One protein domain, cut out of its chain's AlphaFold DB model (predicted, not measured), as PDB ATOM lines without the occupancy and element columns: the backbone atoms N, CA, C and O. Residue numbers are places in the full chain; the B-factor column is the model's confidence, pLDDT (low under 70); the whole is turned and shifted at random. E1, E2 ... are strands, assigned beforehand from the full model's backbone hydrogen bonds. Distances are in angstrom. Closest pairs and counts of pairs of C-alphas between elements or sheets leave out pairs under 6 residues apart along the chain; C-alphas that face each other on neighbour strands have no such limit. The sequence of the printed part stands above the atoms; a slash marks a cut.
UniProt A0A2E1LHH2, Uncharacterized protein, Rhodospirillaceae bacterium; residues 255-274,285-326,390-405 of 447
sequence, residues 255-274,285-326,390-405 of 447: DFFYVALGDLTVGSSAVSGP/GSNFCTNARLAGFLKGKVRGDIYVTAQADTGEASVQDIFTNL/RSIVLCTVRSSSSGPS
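What this domain is: This is residues 255 to 274, 285 to 326 and 390 to 405 of the 447 residues of an uncharacterized protein of Rhodospirillaceae bacterium (UniProt A0A2E1LHH2). The domain is a single long, narrow ribbon of four strands side by side, with E1 and E2 running almost its whole length in the middle, E4 along one edge, and the shorter E3 along part of the other edge. E3 folds back from one end of E2 in a hairpin, and beyond it the unnamed stretch of residues 314 to 326 loops beside the sheet, tied to E2 by a short pairing at residues 317 to 318. The printed part has 78 residues, with no named helix and four named strands, E1, E2, E3 and E4 along the chain. The sheet runs E3, E2, E1, E4 and is mixed, and the class is all strand. The whole is extended, with a radius of gyration of the C-alphas of 18.4 A, and it is a rod with spans of 69 by 23 by 12 A.

How they stand to each other: The inner strands are E2, residues 287 to 302, and E1, residues 255 to 269. They are antiparallel, with 176 degrees between their directions; N 261 and O 295 are within hydrogen-bond range at 2.8 A, and so are N 301 and O 255 at 2.7 A. On one edge, E4, residues 390 to 402, is parallel to E1 at 5 degrees. N 262 and O 394 are 2.9 A apart, and the C-alphas of Gly 262 and Cys 395, which face each other, are 4.8 A apart. On the other edge, E3, residues 306 to 313, is antiparallel to E2 at 170 degrees and forms a hairpin with it. N 298 and O 310 are 2.8 A apart there, and so are N 308 and O 300. Residues 317 to 318 pair antiparallel with residues 291 to 292 of E2. E3 and E4 are apart. The sheet is twisted, with C-alphas up to 4.5 A off its best plane.

Where its parts are: E2 is the longest strand, 16 residues and 47.7 A from first to last C-alpha, beginning at C-alpha 287 (53.850, -27.184, -6.767). E1 measures 46.7 A and begins at C-alpha 255 (22.353, -17.861, -38.750). E3 measures 23.7 A. E4 measures 40.1 A and ends at C-alpha 402 (46.256, -25.245, 0.970).

The domain as a whole: The two C-alphas farthest apart, those of Pro 274 and Gly 304, are 69.0 A apart. Residues 275 to 284 are not printed, with 12.2 A between C-alphas 274 and 285; residues 327 to 389 are not printed either, with 25.2 A between C-alphas 326 and 390. The link from E2 to E3 is tight, while those from E1 to E2 and from E3 to E4 run across the cuts. The mean pLDDT of the printed part is 71.5; 30 residues are under 70, among them residues 269 to 274 and 390 to 405, and the mean of E4 is 57.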
ATOM      1  N   ASP A 255      22.587 -18.036 -40.184       74.94
ATOM      2  CA  ASP A 255      22.353 -17.861 -38.750       74.94
ATOM      3  C   ASP A 255      23.233 -18.843 -37.983       74.94
ATOM      4  O   ASP A 255      23.357 -19.998 -38.385       74.94
ATOM      5  N   PHE A 256      23.865 -18.395 -36.905       75.62
ATOM      6  CA  PHE A 256      24.767 -19.217 -36.107       75.62
ATOM      7  C   PHE A 256      24.438 -19.086 -34.625       75.62
ATOM      8  O   PHE A 256      24.462 -17.998 -34.044       75.62
ATOM      9  N   PHE A 257      24.224 -20.238 -34.003       78.81
ATOM     10  CA  PHE A 257      24.128 -20.416 -32.569       78.81
ATOM     11  C   PHE A 257      25.393 -21.099 -32.060       78.81
ATOM     12  O   PHE A 257      25.770 -22.166 -32.549       78.81
ATOM     13  N   TYR A 258      26.044 -20.512 -31.063       82.75
ATOM     14  CA  TYR A 258      27.211 -21.129 -30.445       82.75
ATOM     15  C   TYR A 258      27.244 -20.931 -28.932       82.75
ATOM     16  O   TYR A 258      26.810 -19.913 -28.389       82.75
ATOM     17  N   VAL A 259      27.788 -21.932 -28.249       84.94
ATOM     18  CA  VAL A 259      28.003 -21.948 -26.805       84.94
ATOM     19  C   VAL A 259      29.438 -22.367 -26.546       84.94
ATOM     20  O   VAL A 259      29.908 -23.337 -27.135       84.94
ATOM     21  N   ALA A 260      30.122 -21.655 -25.656       84.25
ATOM     22  CA  ALA A 260      31.454 -22.017 -25.197       84.25
ATOM     23  C   ALA A 260      31.525 -21.971 -23.667       84.25
ATOM     24  O   ALA A 260      31.041 -21.032 -23.032       84.25
ATOM     25  N   LEU A 261      32.144 -22.989 -23.082       85.25
ATOM     26  CA  LEU A 261      32.428 -23.102 -21.661       85.25
ATOM     27  C   LEU A 261      33.935 -23.225 -21.474       85.25
ATOM     28  O   LEU A 261      34.582 -24.021 -22.155       85.25
ATOM     29  N   GLY A 262      34.476 -22.463 -20.531       88.56
ATOM     30  CA  GLY A 262      35.857 -22.602 -20.098       88.56
ATOM     31  C   GLY A 262      35.968 -22.676 -18.584       88.56
ATOM     32  O   GLY A 262      35.483 -21.789 -17.885       88.56
ATOM     33  N   ASP A 263      36.654 -23.696 -18.087       85.38
ATOM     34  CA  ASP A 263      36.990 -23.827 -16.674       85.38
ATOM     35  C   ASP A 263      38.507 -23.738 -16.500       85.38
ATOM     36  O   ASP A 263      39.258 -24.376 -17.238       85.38
ATOM     37  N   LEU A 264      38.955 -22.950 -15.522       87.12
ATOM     38  CA  LEU A 264      40.358 -22.819 -15.131       87.12
ATOM     39  C   LEU A 264      40.508 -23.142 -13.643       87.12
ATOM     40  O   LEU A 264      39.903 -22.488 -12.786       87.12
ATOM     41  N   THR A 265      41.367 -24.109 -13.338       82.56
ATOM     42  CA  THR A 265      41.737 -24.504 -11.980       82.56
ATOM     43  C   THR A 265      43.187 -24.128 -11.726       82.56
ATOM     44  O   THR A 265      44.098 -24.652 -12.370       82.56
ATOM     45  N   VAL A 266      43.403 -23.244 -10.755       82.88
ATOM     46  CA  VAL A 266      44.736 -22.837 -10.300       82.88
ATOM     47  C   VAL A 266      44.947 -23.325  -8.871       82.88
ATOM     48  O   VAL A 266      44.175 -22.994  -7.965       82.88
ATOM     49  N   GLY A 267      45.999 -24.111  -8.664       75.81
ATOM     50  CA  GLY A 267      46.357 -24.660  -7.361       75.81
ATOM     51  C   GLY A 267      47.807 -24.369  -7.011       75.81
ATOM     52  O   GLY A 267      48.691 -24.528  -7.849       75.81
ATOM     53  N   SER A 268      48.057 -23.977  -5.766       72.44
ATOM     54  CA  SER A 268      49.411 -23.886  -5.216       72.44
ATOM     55  C   SER A 268      49.495 -24.665  -3.911       72.44
ATOM     56  O   SER A 268      48.706 -24.412  -2.994       72.44
ATOM     57  N   SER A 269      50.481 -25.548  -3.807       62.72
ATOM     58  CA  SER A 269      50.753 -26.308  -2.589       62.72
ATOM     59  C   SER A 269      52.143 -25.978  -2.066       62.72
ATOM     60  O   SER A 269      53.123 -26.065  -2.804       62.72
ATOM     61  N   ALA A 270      52.228 -25.627  -0.783       59.44
ATOM     62  CA  ALA A 270      53.482 -25.470  -0.058       59.44
ATOM     63  C   ALA A 270      53.534 -26.515   1.061       59.44
ATOM     64  O   ALA A 270      52.667 -26.537   1.936       59.44
ATOM     65  N   VAL A 271      54.535 -27.396   1.025       58.03
ATOM     66  CA  VAL A 271      54.758 -28.402   2.068       58.03
ATOM     67  C   VAL A 271      55.938 -27.952   2.924       58.03
ATOM     68  O   VAL A 271      57.001 -27.638   2.400       58.03
ATOM     69  N   SER A 272      55.759 -27.917   4.245       55.16
ATOM     70  CA  SER A 272      56.836 -27.642   5.205       55.16
ATOM     71  C   SER A 272      57.090 -28.880   6.070       55.16
ATOM     72  O   SER A 272      56.194 -29.306   6.802       55.16
ATOM     73  N   GLY A 273      58.294 -29.453   6.005       59.22
ATOM     74  CA  GLY A 273      58.707 -30.614   6.801       59.22
ATOM     75  C   GLY A 273      60.090 -31.147   6.394       59.22
ATOM     76  O   GLY A 273      60.639 -30.664   5.404       59.22
ATOM     77  N   PRO A 274      60.670 -32.112   7.137       57.25
ATOM     78  CA  PRO A 274      61.989 -32.667   6.835       57.25
ATOM     79  C   PRO A 274      61.982 -33.396   5.484       57.25
ATOM     80  O   PRO A 274      61.239 -34.359   5.296       57.25
ATOM     81  N   GLY A 285      59.039 -29.205  -3.634       49.81
ATOM     82  CA  GLY A 285      59.018 -27.772  -3.917       49.81
ATOM     83  C   GLY A 285      57.586 -27.276  -4.132       49.81
ATOM     84  O   GLY A 285      56.670 -28.064  -4.367       49.81
ATOM     85  N   SER A 286      57.380 -25.963  -4.021       50.31
ATOM     86  CA  SER A 286      56.093 -25.320  -4.295       50.31
ATOM     87  C   SER A 286      55.517 -25.815  -5.626       50.31
ATOM     88  O   SER A 286      56.031 -25.467  -6.688       50.31
ATOM     89  N   ASN A 287      54.462 -26.625  -5.570       62.31
ATOM     90  CA  ASN A 287      53.850 -27.184  -6.767       62.31
ATOM     91  C   ASN A 287      52.719 -26.253  -7.192       62.31
ATOM     92  O   ASN A 287      51.715 -26.114  -6.488       62.31
ATOM     93  N   PHE A 288      52.923 -25.583  -8.324       65.31
ATOM     94  CA  PHE A 288      51.916 -24.775  -8.995       65.31
ATOM     95  C   PHE A 288      51.283 -25.617 -10.101       65.31
ATOM     96  O   PHE A 288      51.970 -26.087 -11.003       65.31
ATOM     97  N   CYS A 289      49.976 -25.835 -10.012       70.38
ATOM     98  CA  CYS A 289      49.192 -26.563 -10.999       70.38
ATOM     99  C   CYS A 289      48.236 -25.590 -11.690       70.38
ATOM    100  O   CYS A 289      47.603 -24.749 -11.042       70.38
ATOM    101  N   THR A 290      48.118 -25.707 -13.010       82.75
ATOM    102  CA  THR A 290      47.149 -24.952 -13.807       82.75
ATOM    103  C   THR A 290      46.494 -25.892 -14.804       82.75
ATOM    104  O   THR A 290      47.080 -26.218 -15.837       82.75
ATOM    105  N   ASN A 291      45.277 -26.319 -14.482       85.56
ATOM    106  CA  ASN A 291      44.456 -27.145 -15.357       85.56
ATOM    107  C   ASN A 291      43.353 -26.302 -15.981       85.56
ATOM    108  O   ASN A 291      42.819 -25.402 -15.334       85.56
ATOM    109  N   ALA A 292      42.986 -26.614 -17.216       86.56
ATOM    110  CA  ALA A 292      41.847 -26.013 -17.876       86.56
ATOM    111  C   ALA A 292      41.052 -27.050 -18.671       86.56
ATOM    112  O   ALA A 292      41.558 -28.114 -19.032       86.56
ATOM    113  N   ARG A 293      39.795 -26.709 -18.945       86.94
ATOM    114  CA  ARG A 293      38.932 -27.401 -19.901       86.94
ATOM    115  C   ARG A 293      38.189 -26.371 -20.728       86.94
ATOM    116  O   ARG A 293      37.651 -25.417 -20.175       86.94
ATOM    117  N   LEU A 294      38.132 -26.590 -22.032       86.00
ATOM    118  CA  LEU A 294      37.316 -25.836 -22.966       86.00
ATOM    119  C   LEU A 294      36.341 -26.796 -23.640       86.00
ATOM    120  O   LEU A 294      36.741 -27.822 -24.184       86.00
ATOM    121  N   ALA A 295      35.064 -26.444 -23.626       84.88
ATOM    122  CA  ALA A 295      34.033 -27.140 -24.374       84.88
ATOM    123  C   ALA A 295      33.257 -26.136 -25.221       84.88
ATOM    124  O   ALA A 295      33.026 -24.999 -24.810       84.88
ATOM    125  N   GLY A 296      32.854 -26.548 -26.413       82.12
ATOM    126  CA  GLY A 296      32.184 -25.693 -27.373       82.12
ATOM    127  C   GLY A 296      31.192 -26.465 -28.222       82.12
ATOM    128  O   GLY A 296      31.431 -27.606 -28.612       82.12
ATOM    129  N   PHE A 297      30.084 -25.808 -28.532       84.19
ATOM    130  CA  PHE A 297      29.078 -26.261 -29.476       84.19
ATOM    131  C   PHE A 297      28.771 -25.119 -30.436       84.19
ATOM    132  O   PHE A 297      28.613 -23.973 -30.022       84.19
ATOM    133  N   LEU A 298      28.661 -25.435 -31.716       82.62
ATOM    134  CA  LEU A 298      28.266 -24.521 -32.768       82.62
ATOM    135  C   LEU A 298      27.263 -25.236 -33.662       82.62
ATOM    136  O   LEU A 298      27.504 -26.347 -34.128       82.62
ATOM    137  N   LYS A 299      26.150 -24.573 -33.938       79.81
ATOM    138  CA  LYS A 299      25.184 -24.979 -34.946       79.81
ATOM    139  C   LYS A 299      24.818 -23.762 -35.766       79.81
ATOM    140  O   LYS A 299      24.458 -22.731 -35.211       79.81
ATOM    141  N   GLY A 300      24.898 -23.867 -37.078       77.62
ATOM    142  CA  GLY A 300      24.546 -22.764 -37.948       77.62
ATOM    143  C   GLY A 300      24.009 -23.201 -39.290       77.62
ATOM    144  O   GLY A 300      24.149 -24.351 -39.701       77.62
ATOM    145  N   LYS A 301      23.385 -22.243 -39.957       74.25
ATOM    146  CA  LYS A 301      22.891 -22.301 -41.321       74.25
ATOM    147  C   LYS A 301      23.767 -21.400 -42.180       74.25
ATOM    148  O   LYS A 301      24.046 -20.262 -41.808       74.25
ATOM    149  N   VAL A 302      24.177 -21.906 -43.333       75.25
ATOM    150  CA  VAL A 302      25.008 -21.218 -44.320       75.25
ATOM    151  C   VAL A 302      24.289 -21.281 -45.660       75.25
ATOM    152  O   VAL A 302      23.838 -22.350 -46.057       75.25
ATOM    153  N   ARG A 303      24.188 -20.147 -46.369       70.06
ATOM    154  CA  ARG A 303      23.546 -20.056 -47.703       70.06
ATOM    155  C   ARG A 303      22.099 -20.583 -47.758       70.06
ATOM    156  O   ARG A 303      21.643 -21.029 -48.800       70.06
ATOM    157  N   GLY A 304      21.367 -20.507 -46.651       66.19
ATOM    158  CA  GLY A 304      19.938 -20.815 -46.592       66.19
ATOM    159  C   GLY A 304      19.581 -22.300 -46.488       66.19
ATOM    160  O   GLY A 304      18.515 -22.591 -45.951       66.19
ATOM    161  N   ASP A 305      20.445 -23.220 -46.925       65.44
ATOM    162  CA  ASP A 305      20.149 -24.658 -47.033       65.44
ATOM    163  C   ASP A 305      21.250 -25.595 -46.487       65.44
ATOM    164  O   ASP A 305      21.015 -26.796 -46.332       65.44
ATOM    165  N   ILE A 306      22.439 -25.078 -46.145       70.44
ATOM    166  CA  ILE A 306      23.533 -25.875 -45.572       70.44
ATOM    167  C   ILE A 306      23.540 -25.730 -44.054       70.44
ATOM    168  O   ILE A 306      23.780 -24.647 -43.523       70.44
ATOM    169  N   TYR A 307      23.359 -26.842 -43.346       75.00
ATOM    170  CA  TYR A 307      23.453 -26.892 -41.890       75.00
ATOM    171  C   TYR A 307      24.818 -27.415 -41.448       75.00
ATOM    172  O   TYR A 307      25.259 -28.483 -41.870       75.00
ATOM    173  N   VAL A 308      25.477 -26.663 -40.571       78.25
ATOM    174  CA  VAL A 308      26.764 -27.006 -39.970       78.25
ATOM    175  C   VAL A 308      26.559 -27.205 -38.480       78.25
ATOM    176  O   VAL A 308      26.092 -26.296 -37.799       78.25
ATOM    177  N   THR A 309      26.951 -28.367 -37.968       80.75
ATOM    178  CA  THR A 309      27.048 -28.626 -36.529       80.75
ATOM    179  C   THR A 309      28.484 -29.019 -36.215       80.75
ATOM    180  O   THR A 309      29.030 -29.924 -36.843       80.75
ATOM    181  N   ALA A 310      29.096 -28.345 -35.249       81.25
ATOM    182  CA  ALA A 310      30.426 -28.637 -34.747       81.25
ATOM    183  C   ALA A 310      30.397 -28.653 -33.218       81.25
ATOM    184  O   ALA A 310      29.759 -27.815 -32.587       81.25
ATOM    185  N   GLN A 311      31.101 -29.603 -32.617       84.62
ATOM    186  CA  GLN A 311      31.278 -29.669 -31.172       84.62
ATOM    187  C   GLN A 311      32.713 -30.067 -30.860       84.62
ATOM    188  O   GLN A 311      33.314 -30.846 -31.601       84.62
ATOM    189  N   ALA A 312      33.255 -29.523 -29.780       84.00
ATOM    190  CA  ALA A 312      34.600 -29.815 -29.318       84.00
ATOM    191  C   ALA A 312      34.635 -29.799 -27.790       84.00
ATOM    192  O   ALA A 312      33.973 -28.979 -27.159       84.00
ATOM    193  N   ASP A 313      35.429 -30.687 -27.204       83.00
ATOM    194  CA  ASP A 313      35.708 -30.728 -25.772       83.00
ATOM    195  C   ASP A 313      37.160 -31.154 -25.595       83.00
ATOM    196  O   ASP A 313      37.574 -32.188 -26.116       83.00
ATOM    197  N   THR A 314      37.947 -30.339 -24.902       81.00
ATOM    198  CA  THR A 314      39.358 -30.633 -24.637       81.00
ATOM    199  C   THR A 314      39.548 -31.693 -23.558       81.00
ATOM    200  O   THR A 314      40.648 -32.214 -23.401       81.00
ATOM    201  N   GLY A 315      38.515 -31.968 -22.752       81.25
ATOM    202  CA  GLY A 315      38.700 -32.588 -21.444       81.25
ATOM    203  C   GLY A 315      39.479 -31.675 -20.485       81.25
ATOM    204  O   GLY A 315      39.858 -30.554 -20.829       81.25
ATOM    205  N   GLU A 316      39.682 -32.132 -19.249       81.56
ATOM    206  CA  GLU A 316      40.520 -31.423 -18.276       81.56
ATOM    207  C   GLU A 316      41.984 -31.840 -18.450       81.56
ATOM    208  O   GLU A 316      42.317 -33.016 -18.305       81.56
ATOM    209  N   ALA A 317      42.857 -30.877 -18.738       82.56
ATOM    210  CA  ALA A 317      44.296 -31.093 -18.856       82.56
ATOM    211  C   ALA A 317      45.070 -29.869 -18.353       82.56
ATOM    212  O   ALA A 317      44.495 -28.801 -18.127       82.56
ATOM    213  N   SER A 318      46.384 -30.006 -18.170       83.44
ATOM    214  CA  SER A 318      47.242 -28.843 -17.937       83.44
ATOM    215  C   SER A 318      47.124 -27.868 -19.108       83.44
ATOM    216  O   SER A 318      46.997 -28.297 -20.250       83.44
ATOM    217  N   VAL A 319      47.163 -26.554 -18.847       81.69
ATOM    218  CA  VAL A 319      46.924 -25.513 -19.879       81.69
ATOM    219  C   VAL A 319      47.793 -25.689 -21.132       81.69
ATOM    220  O   VAL A 319      47.362 -25.352 -22.229       81.69
ATOM    221  N   GLN A 320      48.997 -26.238 -20.978       79.81
ATOM    222  CA  GLN A 320      49.937 -26.484 -22.078       79.81
ATOM    223  C   GLN A 320      49.496 -27.638 -23.002       79.81
ATOM    224  O   GLN A 320      49.881 -27.657 -24.166       79.81
ATOM    225  N   ASP A 321      48.630 -28.529 -22.513       81.88
ATOM    226  CA  ASP A 321      48.244 -29.790 -23.159       81.88
ATOM    227  C   ASP A 321      46.750 -29.850 -23.537       81.88
ATOM    228  O   ASP A 321      46.284 -30.836 -24.100       81.88
ATOM    229  N   ILE A 322      45.953 -28.805 -23.275       80.31
ATOM    230  CA  ILE A 322      44.493 -28.839 -23.525       80.31
ATOM    231  C   ILE A 322      44.116 -29.099 -24.995       80.31
ATOM    232  O   ILE A 322      43.005 -29.529 -25.276       80.31
ATOM    233  N   PHE A 323      45.018 -28.879 -25.954       81.00
ATOM    234  CA  PHE A 323      44.746 -29.121 -27.376       81.00
ATOM    235  C   PHE A 323      45.424 -30.371 -27.946       81.00
ATOM    236  O   PHE A 323      45.185 -30.702 -29.105       81.00
ATOM    237  N   THR A 324      46.251 -31.083 -27.175       73.56
ATOM    238  CA  THR A 324      46.997 -32.236 -27.707       73.56
ATOM    239  C   THR A 324      46.123 -33.477 -27.881       73.56
ATOM    240  O   THR A 324      46.395 -34.279 -28.769       73.56
ATOM    241  N   ASN A 325      45.041 -33.600 -27.102       63.09
ATOM    242  CA  ASN A 325      44.219 -34.819 -27.031       63.09
ATOM    243  C   ASN A 325      42.842 -34.682 -27.712       63.09
ATOM    244  O   ASN A 325      41.989 -35.555 -27.575       63.09
ATOM    245  N   LEU A 326      42.601 -33.603 -28.472       62.28
ATOM    246  CA  LEU A 326      41.296 -33.298 -29.090       62.28
ATOM    247  C   LEU A 326      40.799 -34.384 -30.078       62.28
ATOM    248  O   LEU A 326      39.632 -34.395 -30.461       62.28
ATOM    249  N   ARG A 390      23.523 -15.567 -31.880       62.56
ATOM    250  CA  ARG A 390      23.219 -15.840 -30.473       62.56
ATOM    251  C   ARG A 390      24.383 -16.602 -29.859       62.56
ATOM    252  O   ARG A 390      24.760 -17.668 -30.344       62.56
ATOM    253  N   SER A 391      24.943 -16.039 -28.792       55.09
ATOM    254  CA  SER A 391      26.158 -16.540 -28.160       55.09
ATOM    255  C   SER A 391      26.034 -16.585 -26.649       55.09
ATOM    256  O   SER A 391      25.635 -15.591 -26.039       55.09
ATOM    257  N   ILE A 392      26.458 -17.690 -26.042       62.03
ATOM    258  CA  ILE A 392      26.628 -17.792 -24.590       62.03
ATOM    259  C   ILE A 392      28.055 -18.259 -24.317       62.03
ATOM    260  O   ILE A 392      28.461 -19.328 -24.769       62.03
ATOM    261  N   VAL A 393      28.815 -17.449 -23.582       63.31
ATOM    262  CA  VAL A 393      30.169 -17.789 -23.131       63.31
ATOM    263  C   VAL A 393      30.180 -17.770 -21.613       63.31
ATOM    264  O   VAL A 393      29.878 -16.740 -21.006       63.31
ATOM    265  N   LEU A 394      30.514 -18.904 -21.002       57.97
ATOM    266  CA  LEU A 394      30.616 -19.032 -19.553       57.97
ATOM    267  C   LEU A 394      32.055 -19.382 -19.170       57.97
ATOM    268  O   LEU A 394      32.650 -20.296 -19.739       57.97
ATOM    269  N   CYS A 395      32.609 -18.656 -18.200       55.97
ATOM    270  CA  CYS A 395      33.938 -18.930 -17.663       55.97
ATOM    271  C   CYS A 395      33.881 -19.105 -16.147       55.97
ATOM    272  O   CYS A 395      33.379 -18.225 -15.445       55.97
ATOM    273  N   THR A 396      34.455 -20.198 -15.646       62.97
ATOM    274  CA  THR A 396      34.615 -20.445 -14.209       62.97
ATOM    275  C   THR A 396      36.094 -20.450 -13.850       62.97
ATOM    276  O   THR A 396      36.876 -21.204 -14.426       62.97
ATOM    277  N   VAL A 397      36.488 -19.654 -12.855       57.38
ATOM    278  CA  VAL A 397      37.842 -19.703 -12.284       57.38
ATOM    279  C   VAL A 397      37.751 -20.230 -10.861       57.38
ATOM    280  O   VAL A 397      37.017 -19.682 -10.036       57.38
ATOM    281  N   ARG A 398      38.498 -21.294 -10.563       64.06
ATOM    282  CA  ARG A 398      38.640 -21.840  -9.212       64.06
ATOM    283  C   ARG A 398      40.088 -21.729  -8.770       64.06
ATOM    284  O   ARG A 398      40.992 -22.227  -9.435       64.06
ATOM    285  N   SER A 399      40.291 -21.094  -7.624       51.44
ATOM    286  CA  SER A 399      41.588 -21.004  -6.961       51.44
ATOM    287  C   SER A 399      41.540 -21.758  -5.640       51.44
ATOM    288  O   SER A 399      40.644 -21.511  -4.829       51.44
ATOM    289  N   SER A 400      42.513 -22.628  -5.385       50.41
ATOM    290  CA  SER A 400      42.690 -23.248  -4.070       50.41
ATOM    291  C   SER A 400      44.126 -23.100  -3.582       50.41
ATOM    292  O   SER A 400      45.063 -23.523  -4.259       50.41
ATOM    293  N   SER A 401      44.283 -22.550  -2.381       46.88
ATOM    294  CA  SER A 401      45.539 -22.527  -1.634       46.88
ATOM    295  C   SER A 401      45.391 -23.403  -0.391       46.88
ATOM    296  O   SER A 401      44.571 -23.100   0.478       46.88
ATOM    297  N   SER A 402      46.165 -24.481  -0.279       48.53
ATOM    298  CA  SER A 402      46.256 -25.245   0.970       48.53
ATOM    299  C   SER A 402      47.373 -24.670   1.842       48.53
ATOM    300  O   SER A 402      48.524 -24.617   1.408       48.53
ATOM    301  N   GLY A 403      47.041 -24.241   3.066       44.72
ATOM    302  CA  GLY A 403      48.032 -23.921   4.100       44.72
ATOM    303  C   GLY A 403      48.779 -25.177   4.588       44.72
ATOM    304  O   GLY A 403      48.367 -26.292   4.266       44.72
ATOM    305  N   PRO A 404      49.867 -25.027   5.365       41.19
ATOM    306  CA  PRO A 404      50.731 -26.144   5.741       41.19
ATOM    307  C   PRO A 404      49.972 -27.186   6.577       41.19
ATOM    308  O   PRO A 404      49.561 -26.917   7.705       41.19
ATOM    309  N   SER A 405      49.804 -28.395   6.041       43.16
ATOM    310  CA  SER A 405      49.262 -29.556   6.759       43.16
ATOM    311  C   SER A 405      50.339 -30.629   6.955       43.16
ATOM    312  O   SER A 405      51.143 -30.871   6.057       43.16
TER     313      SER A 405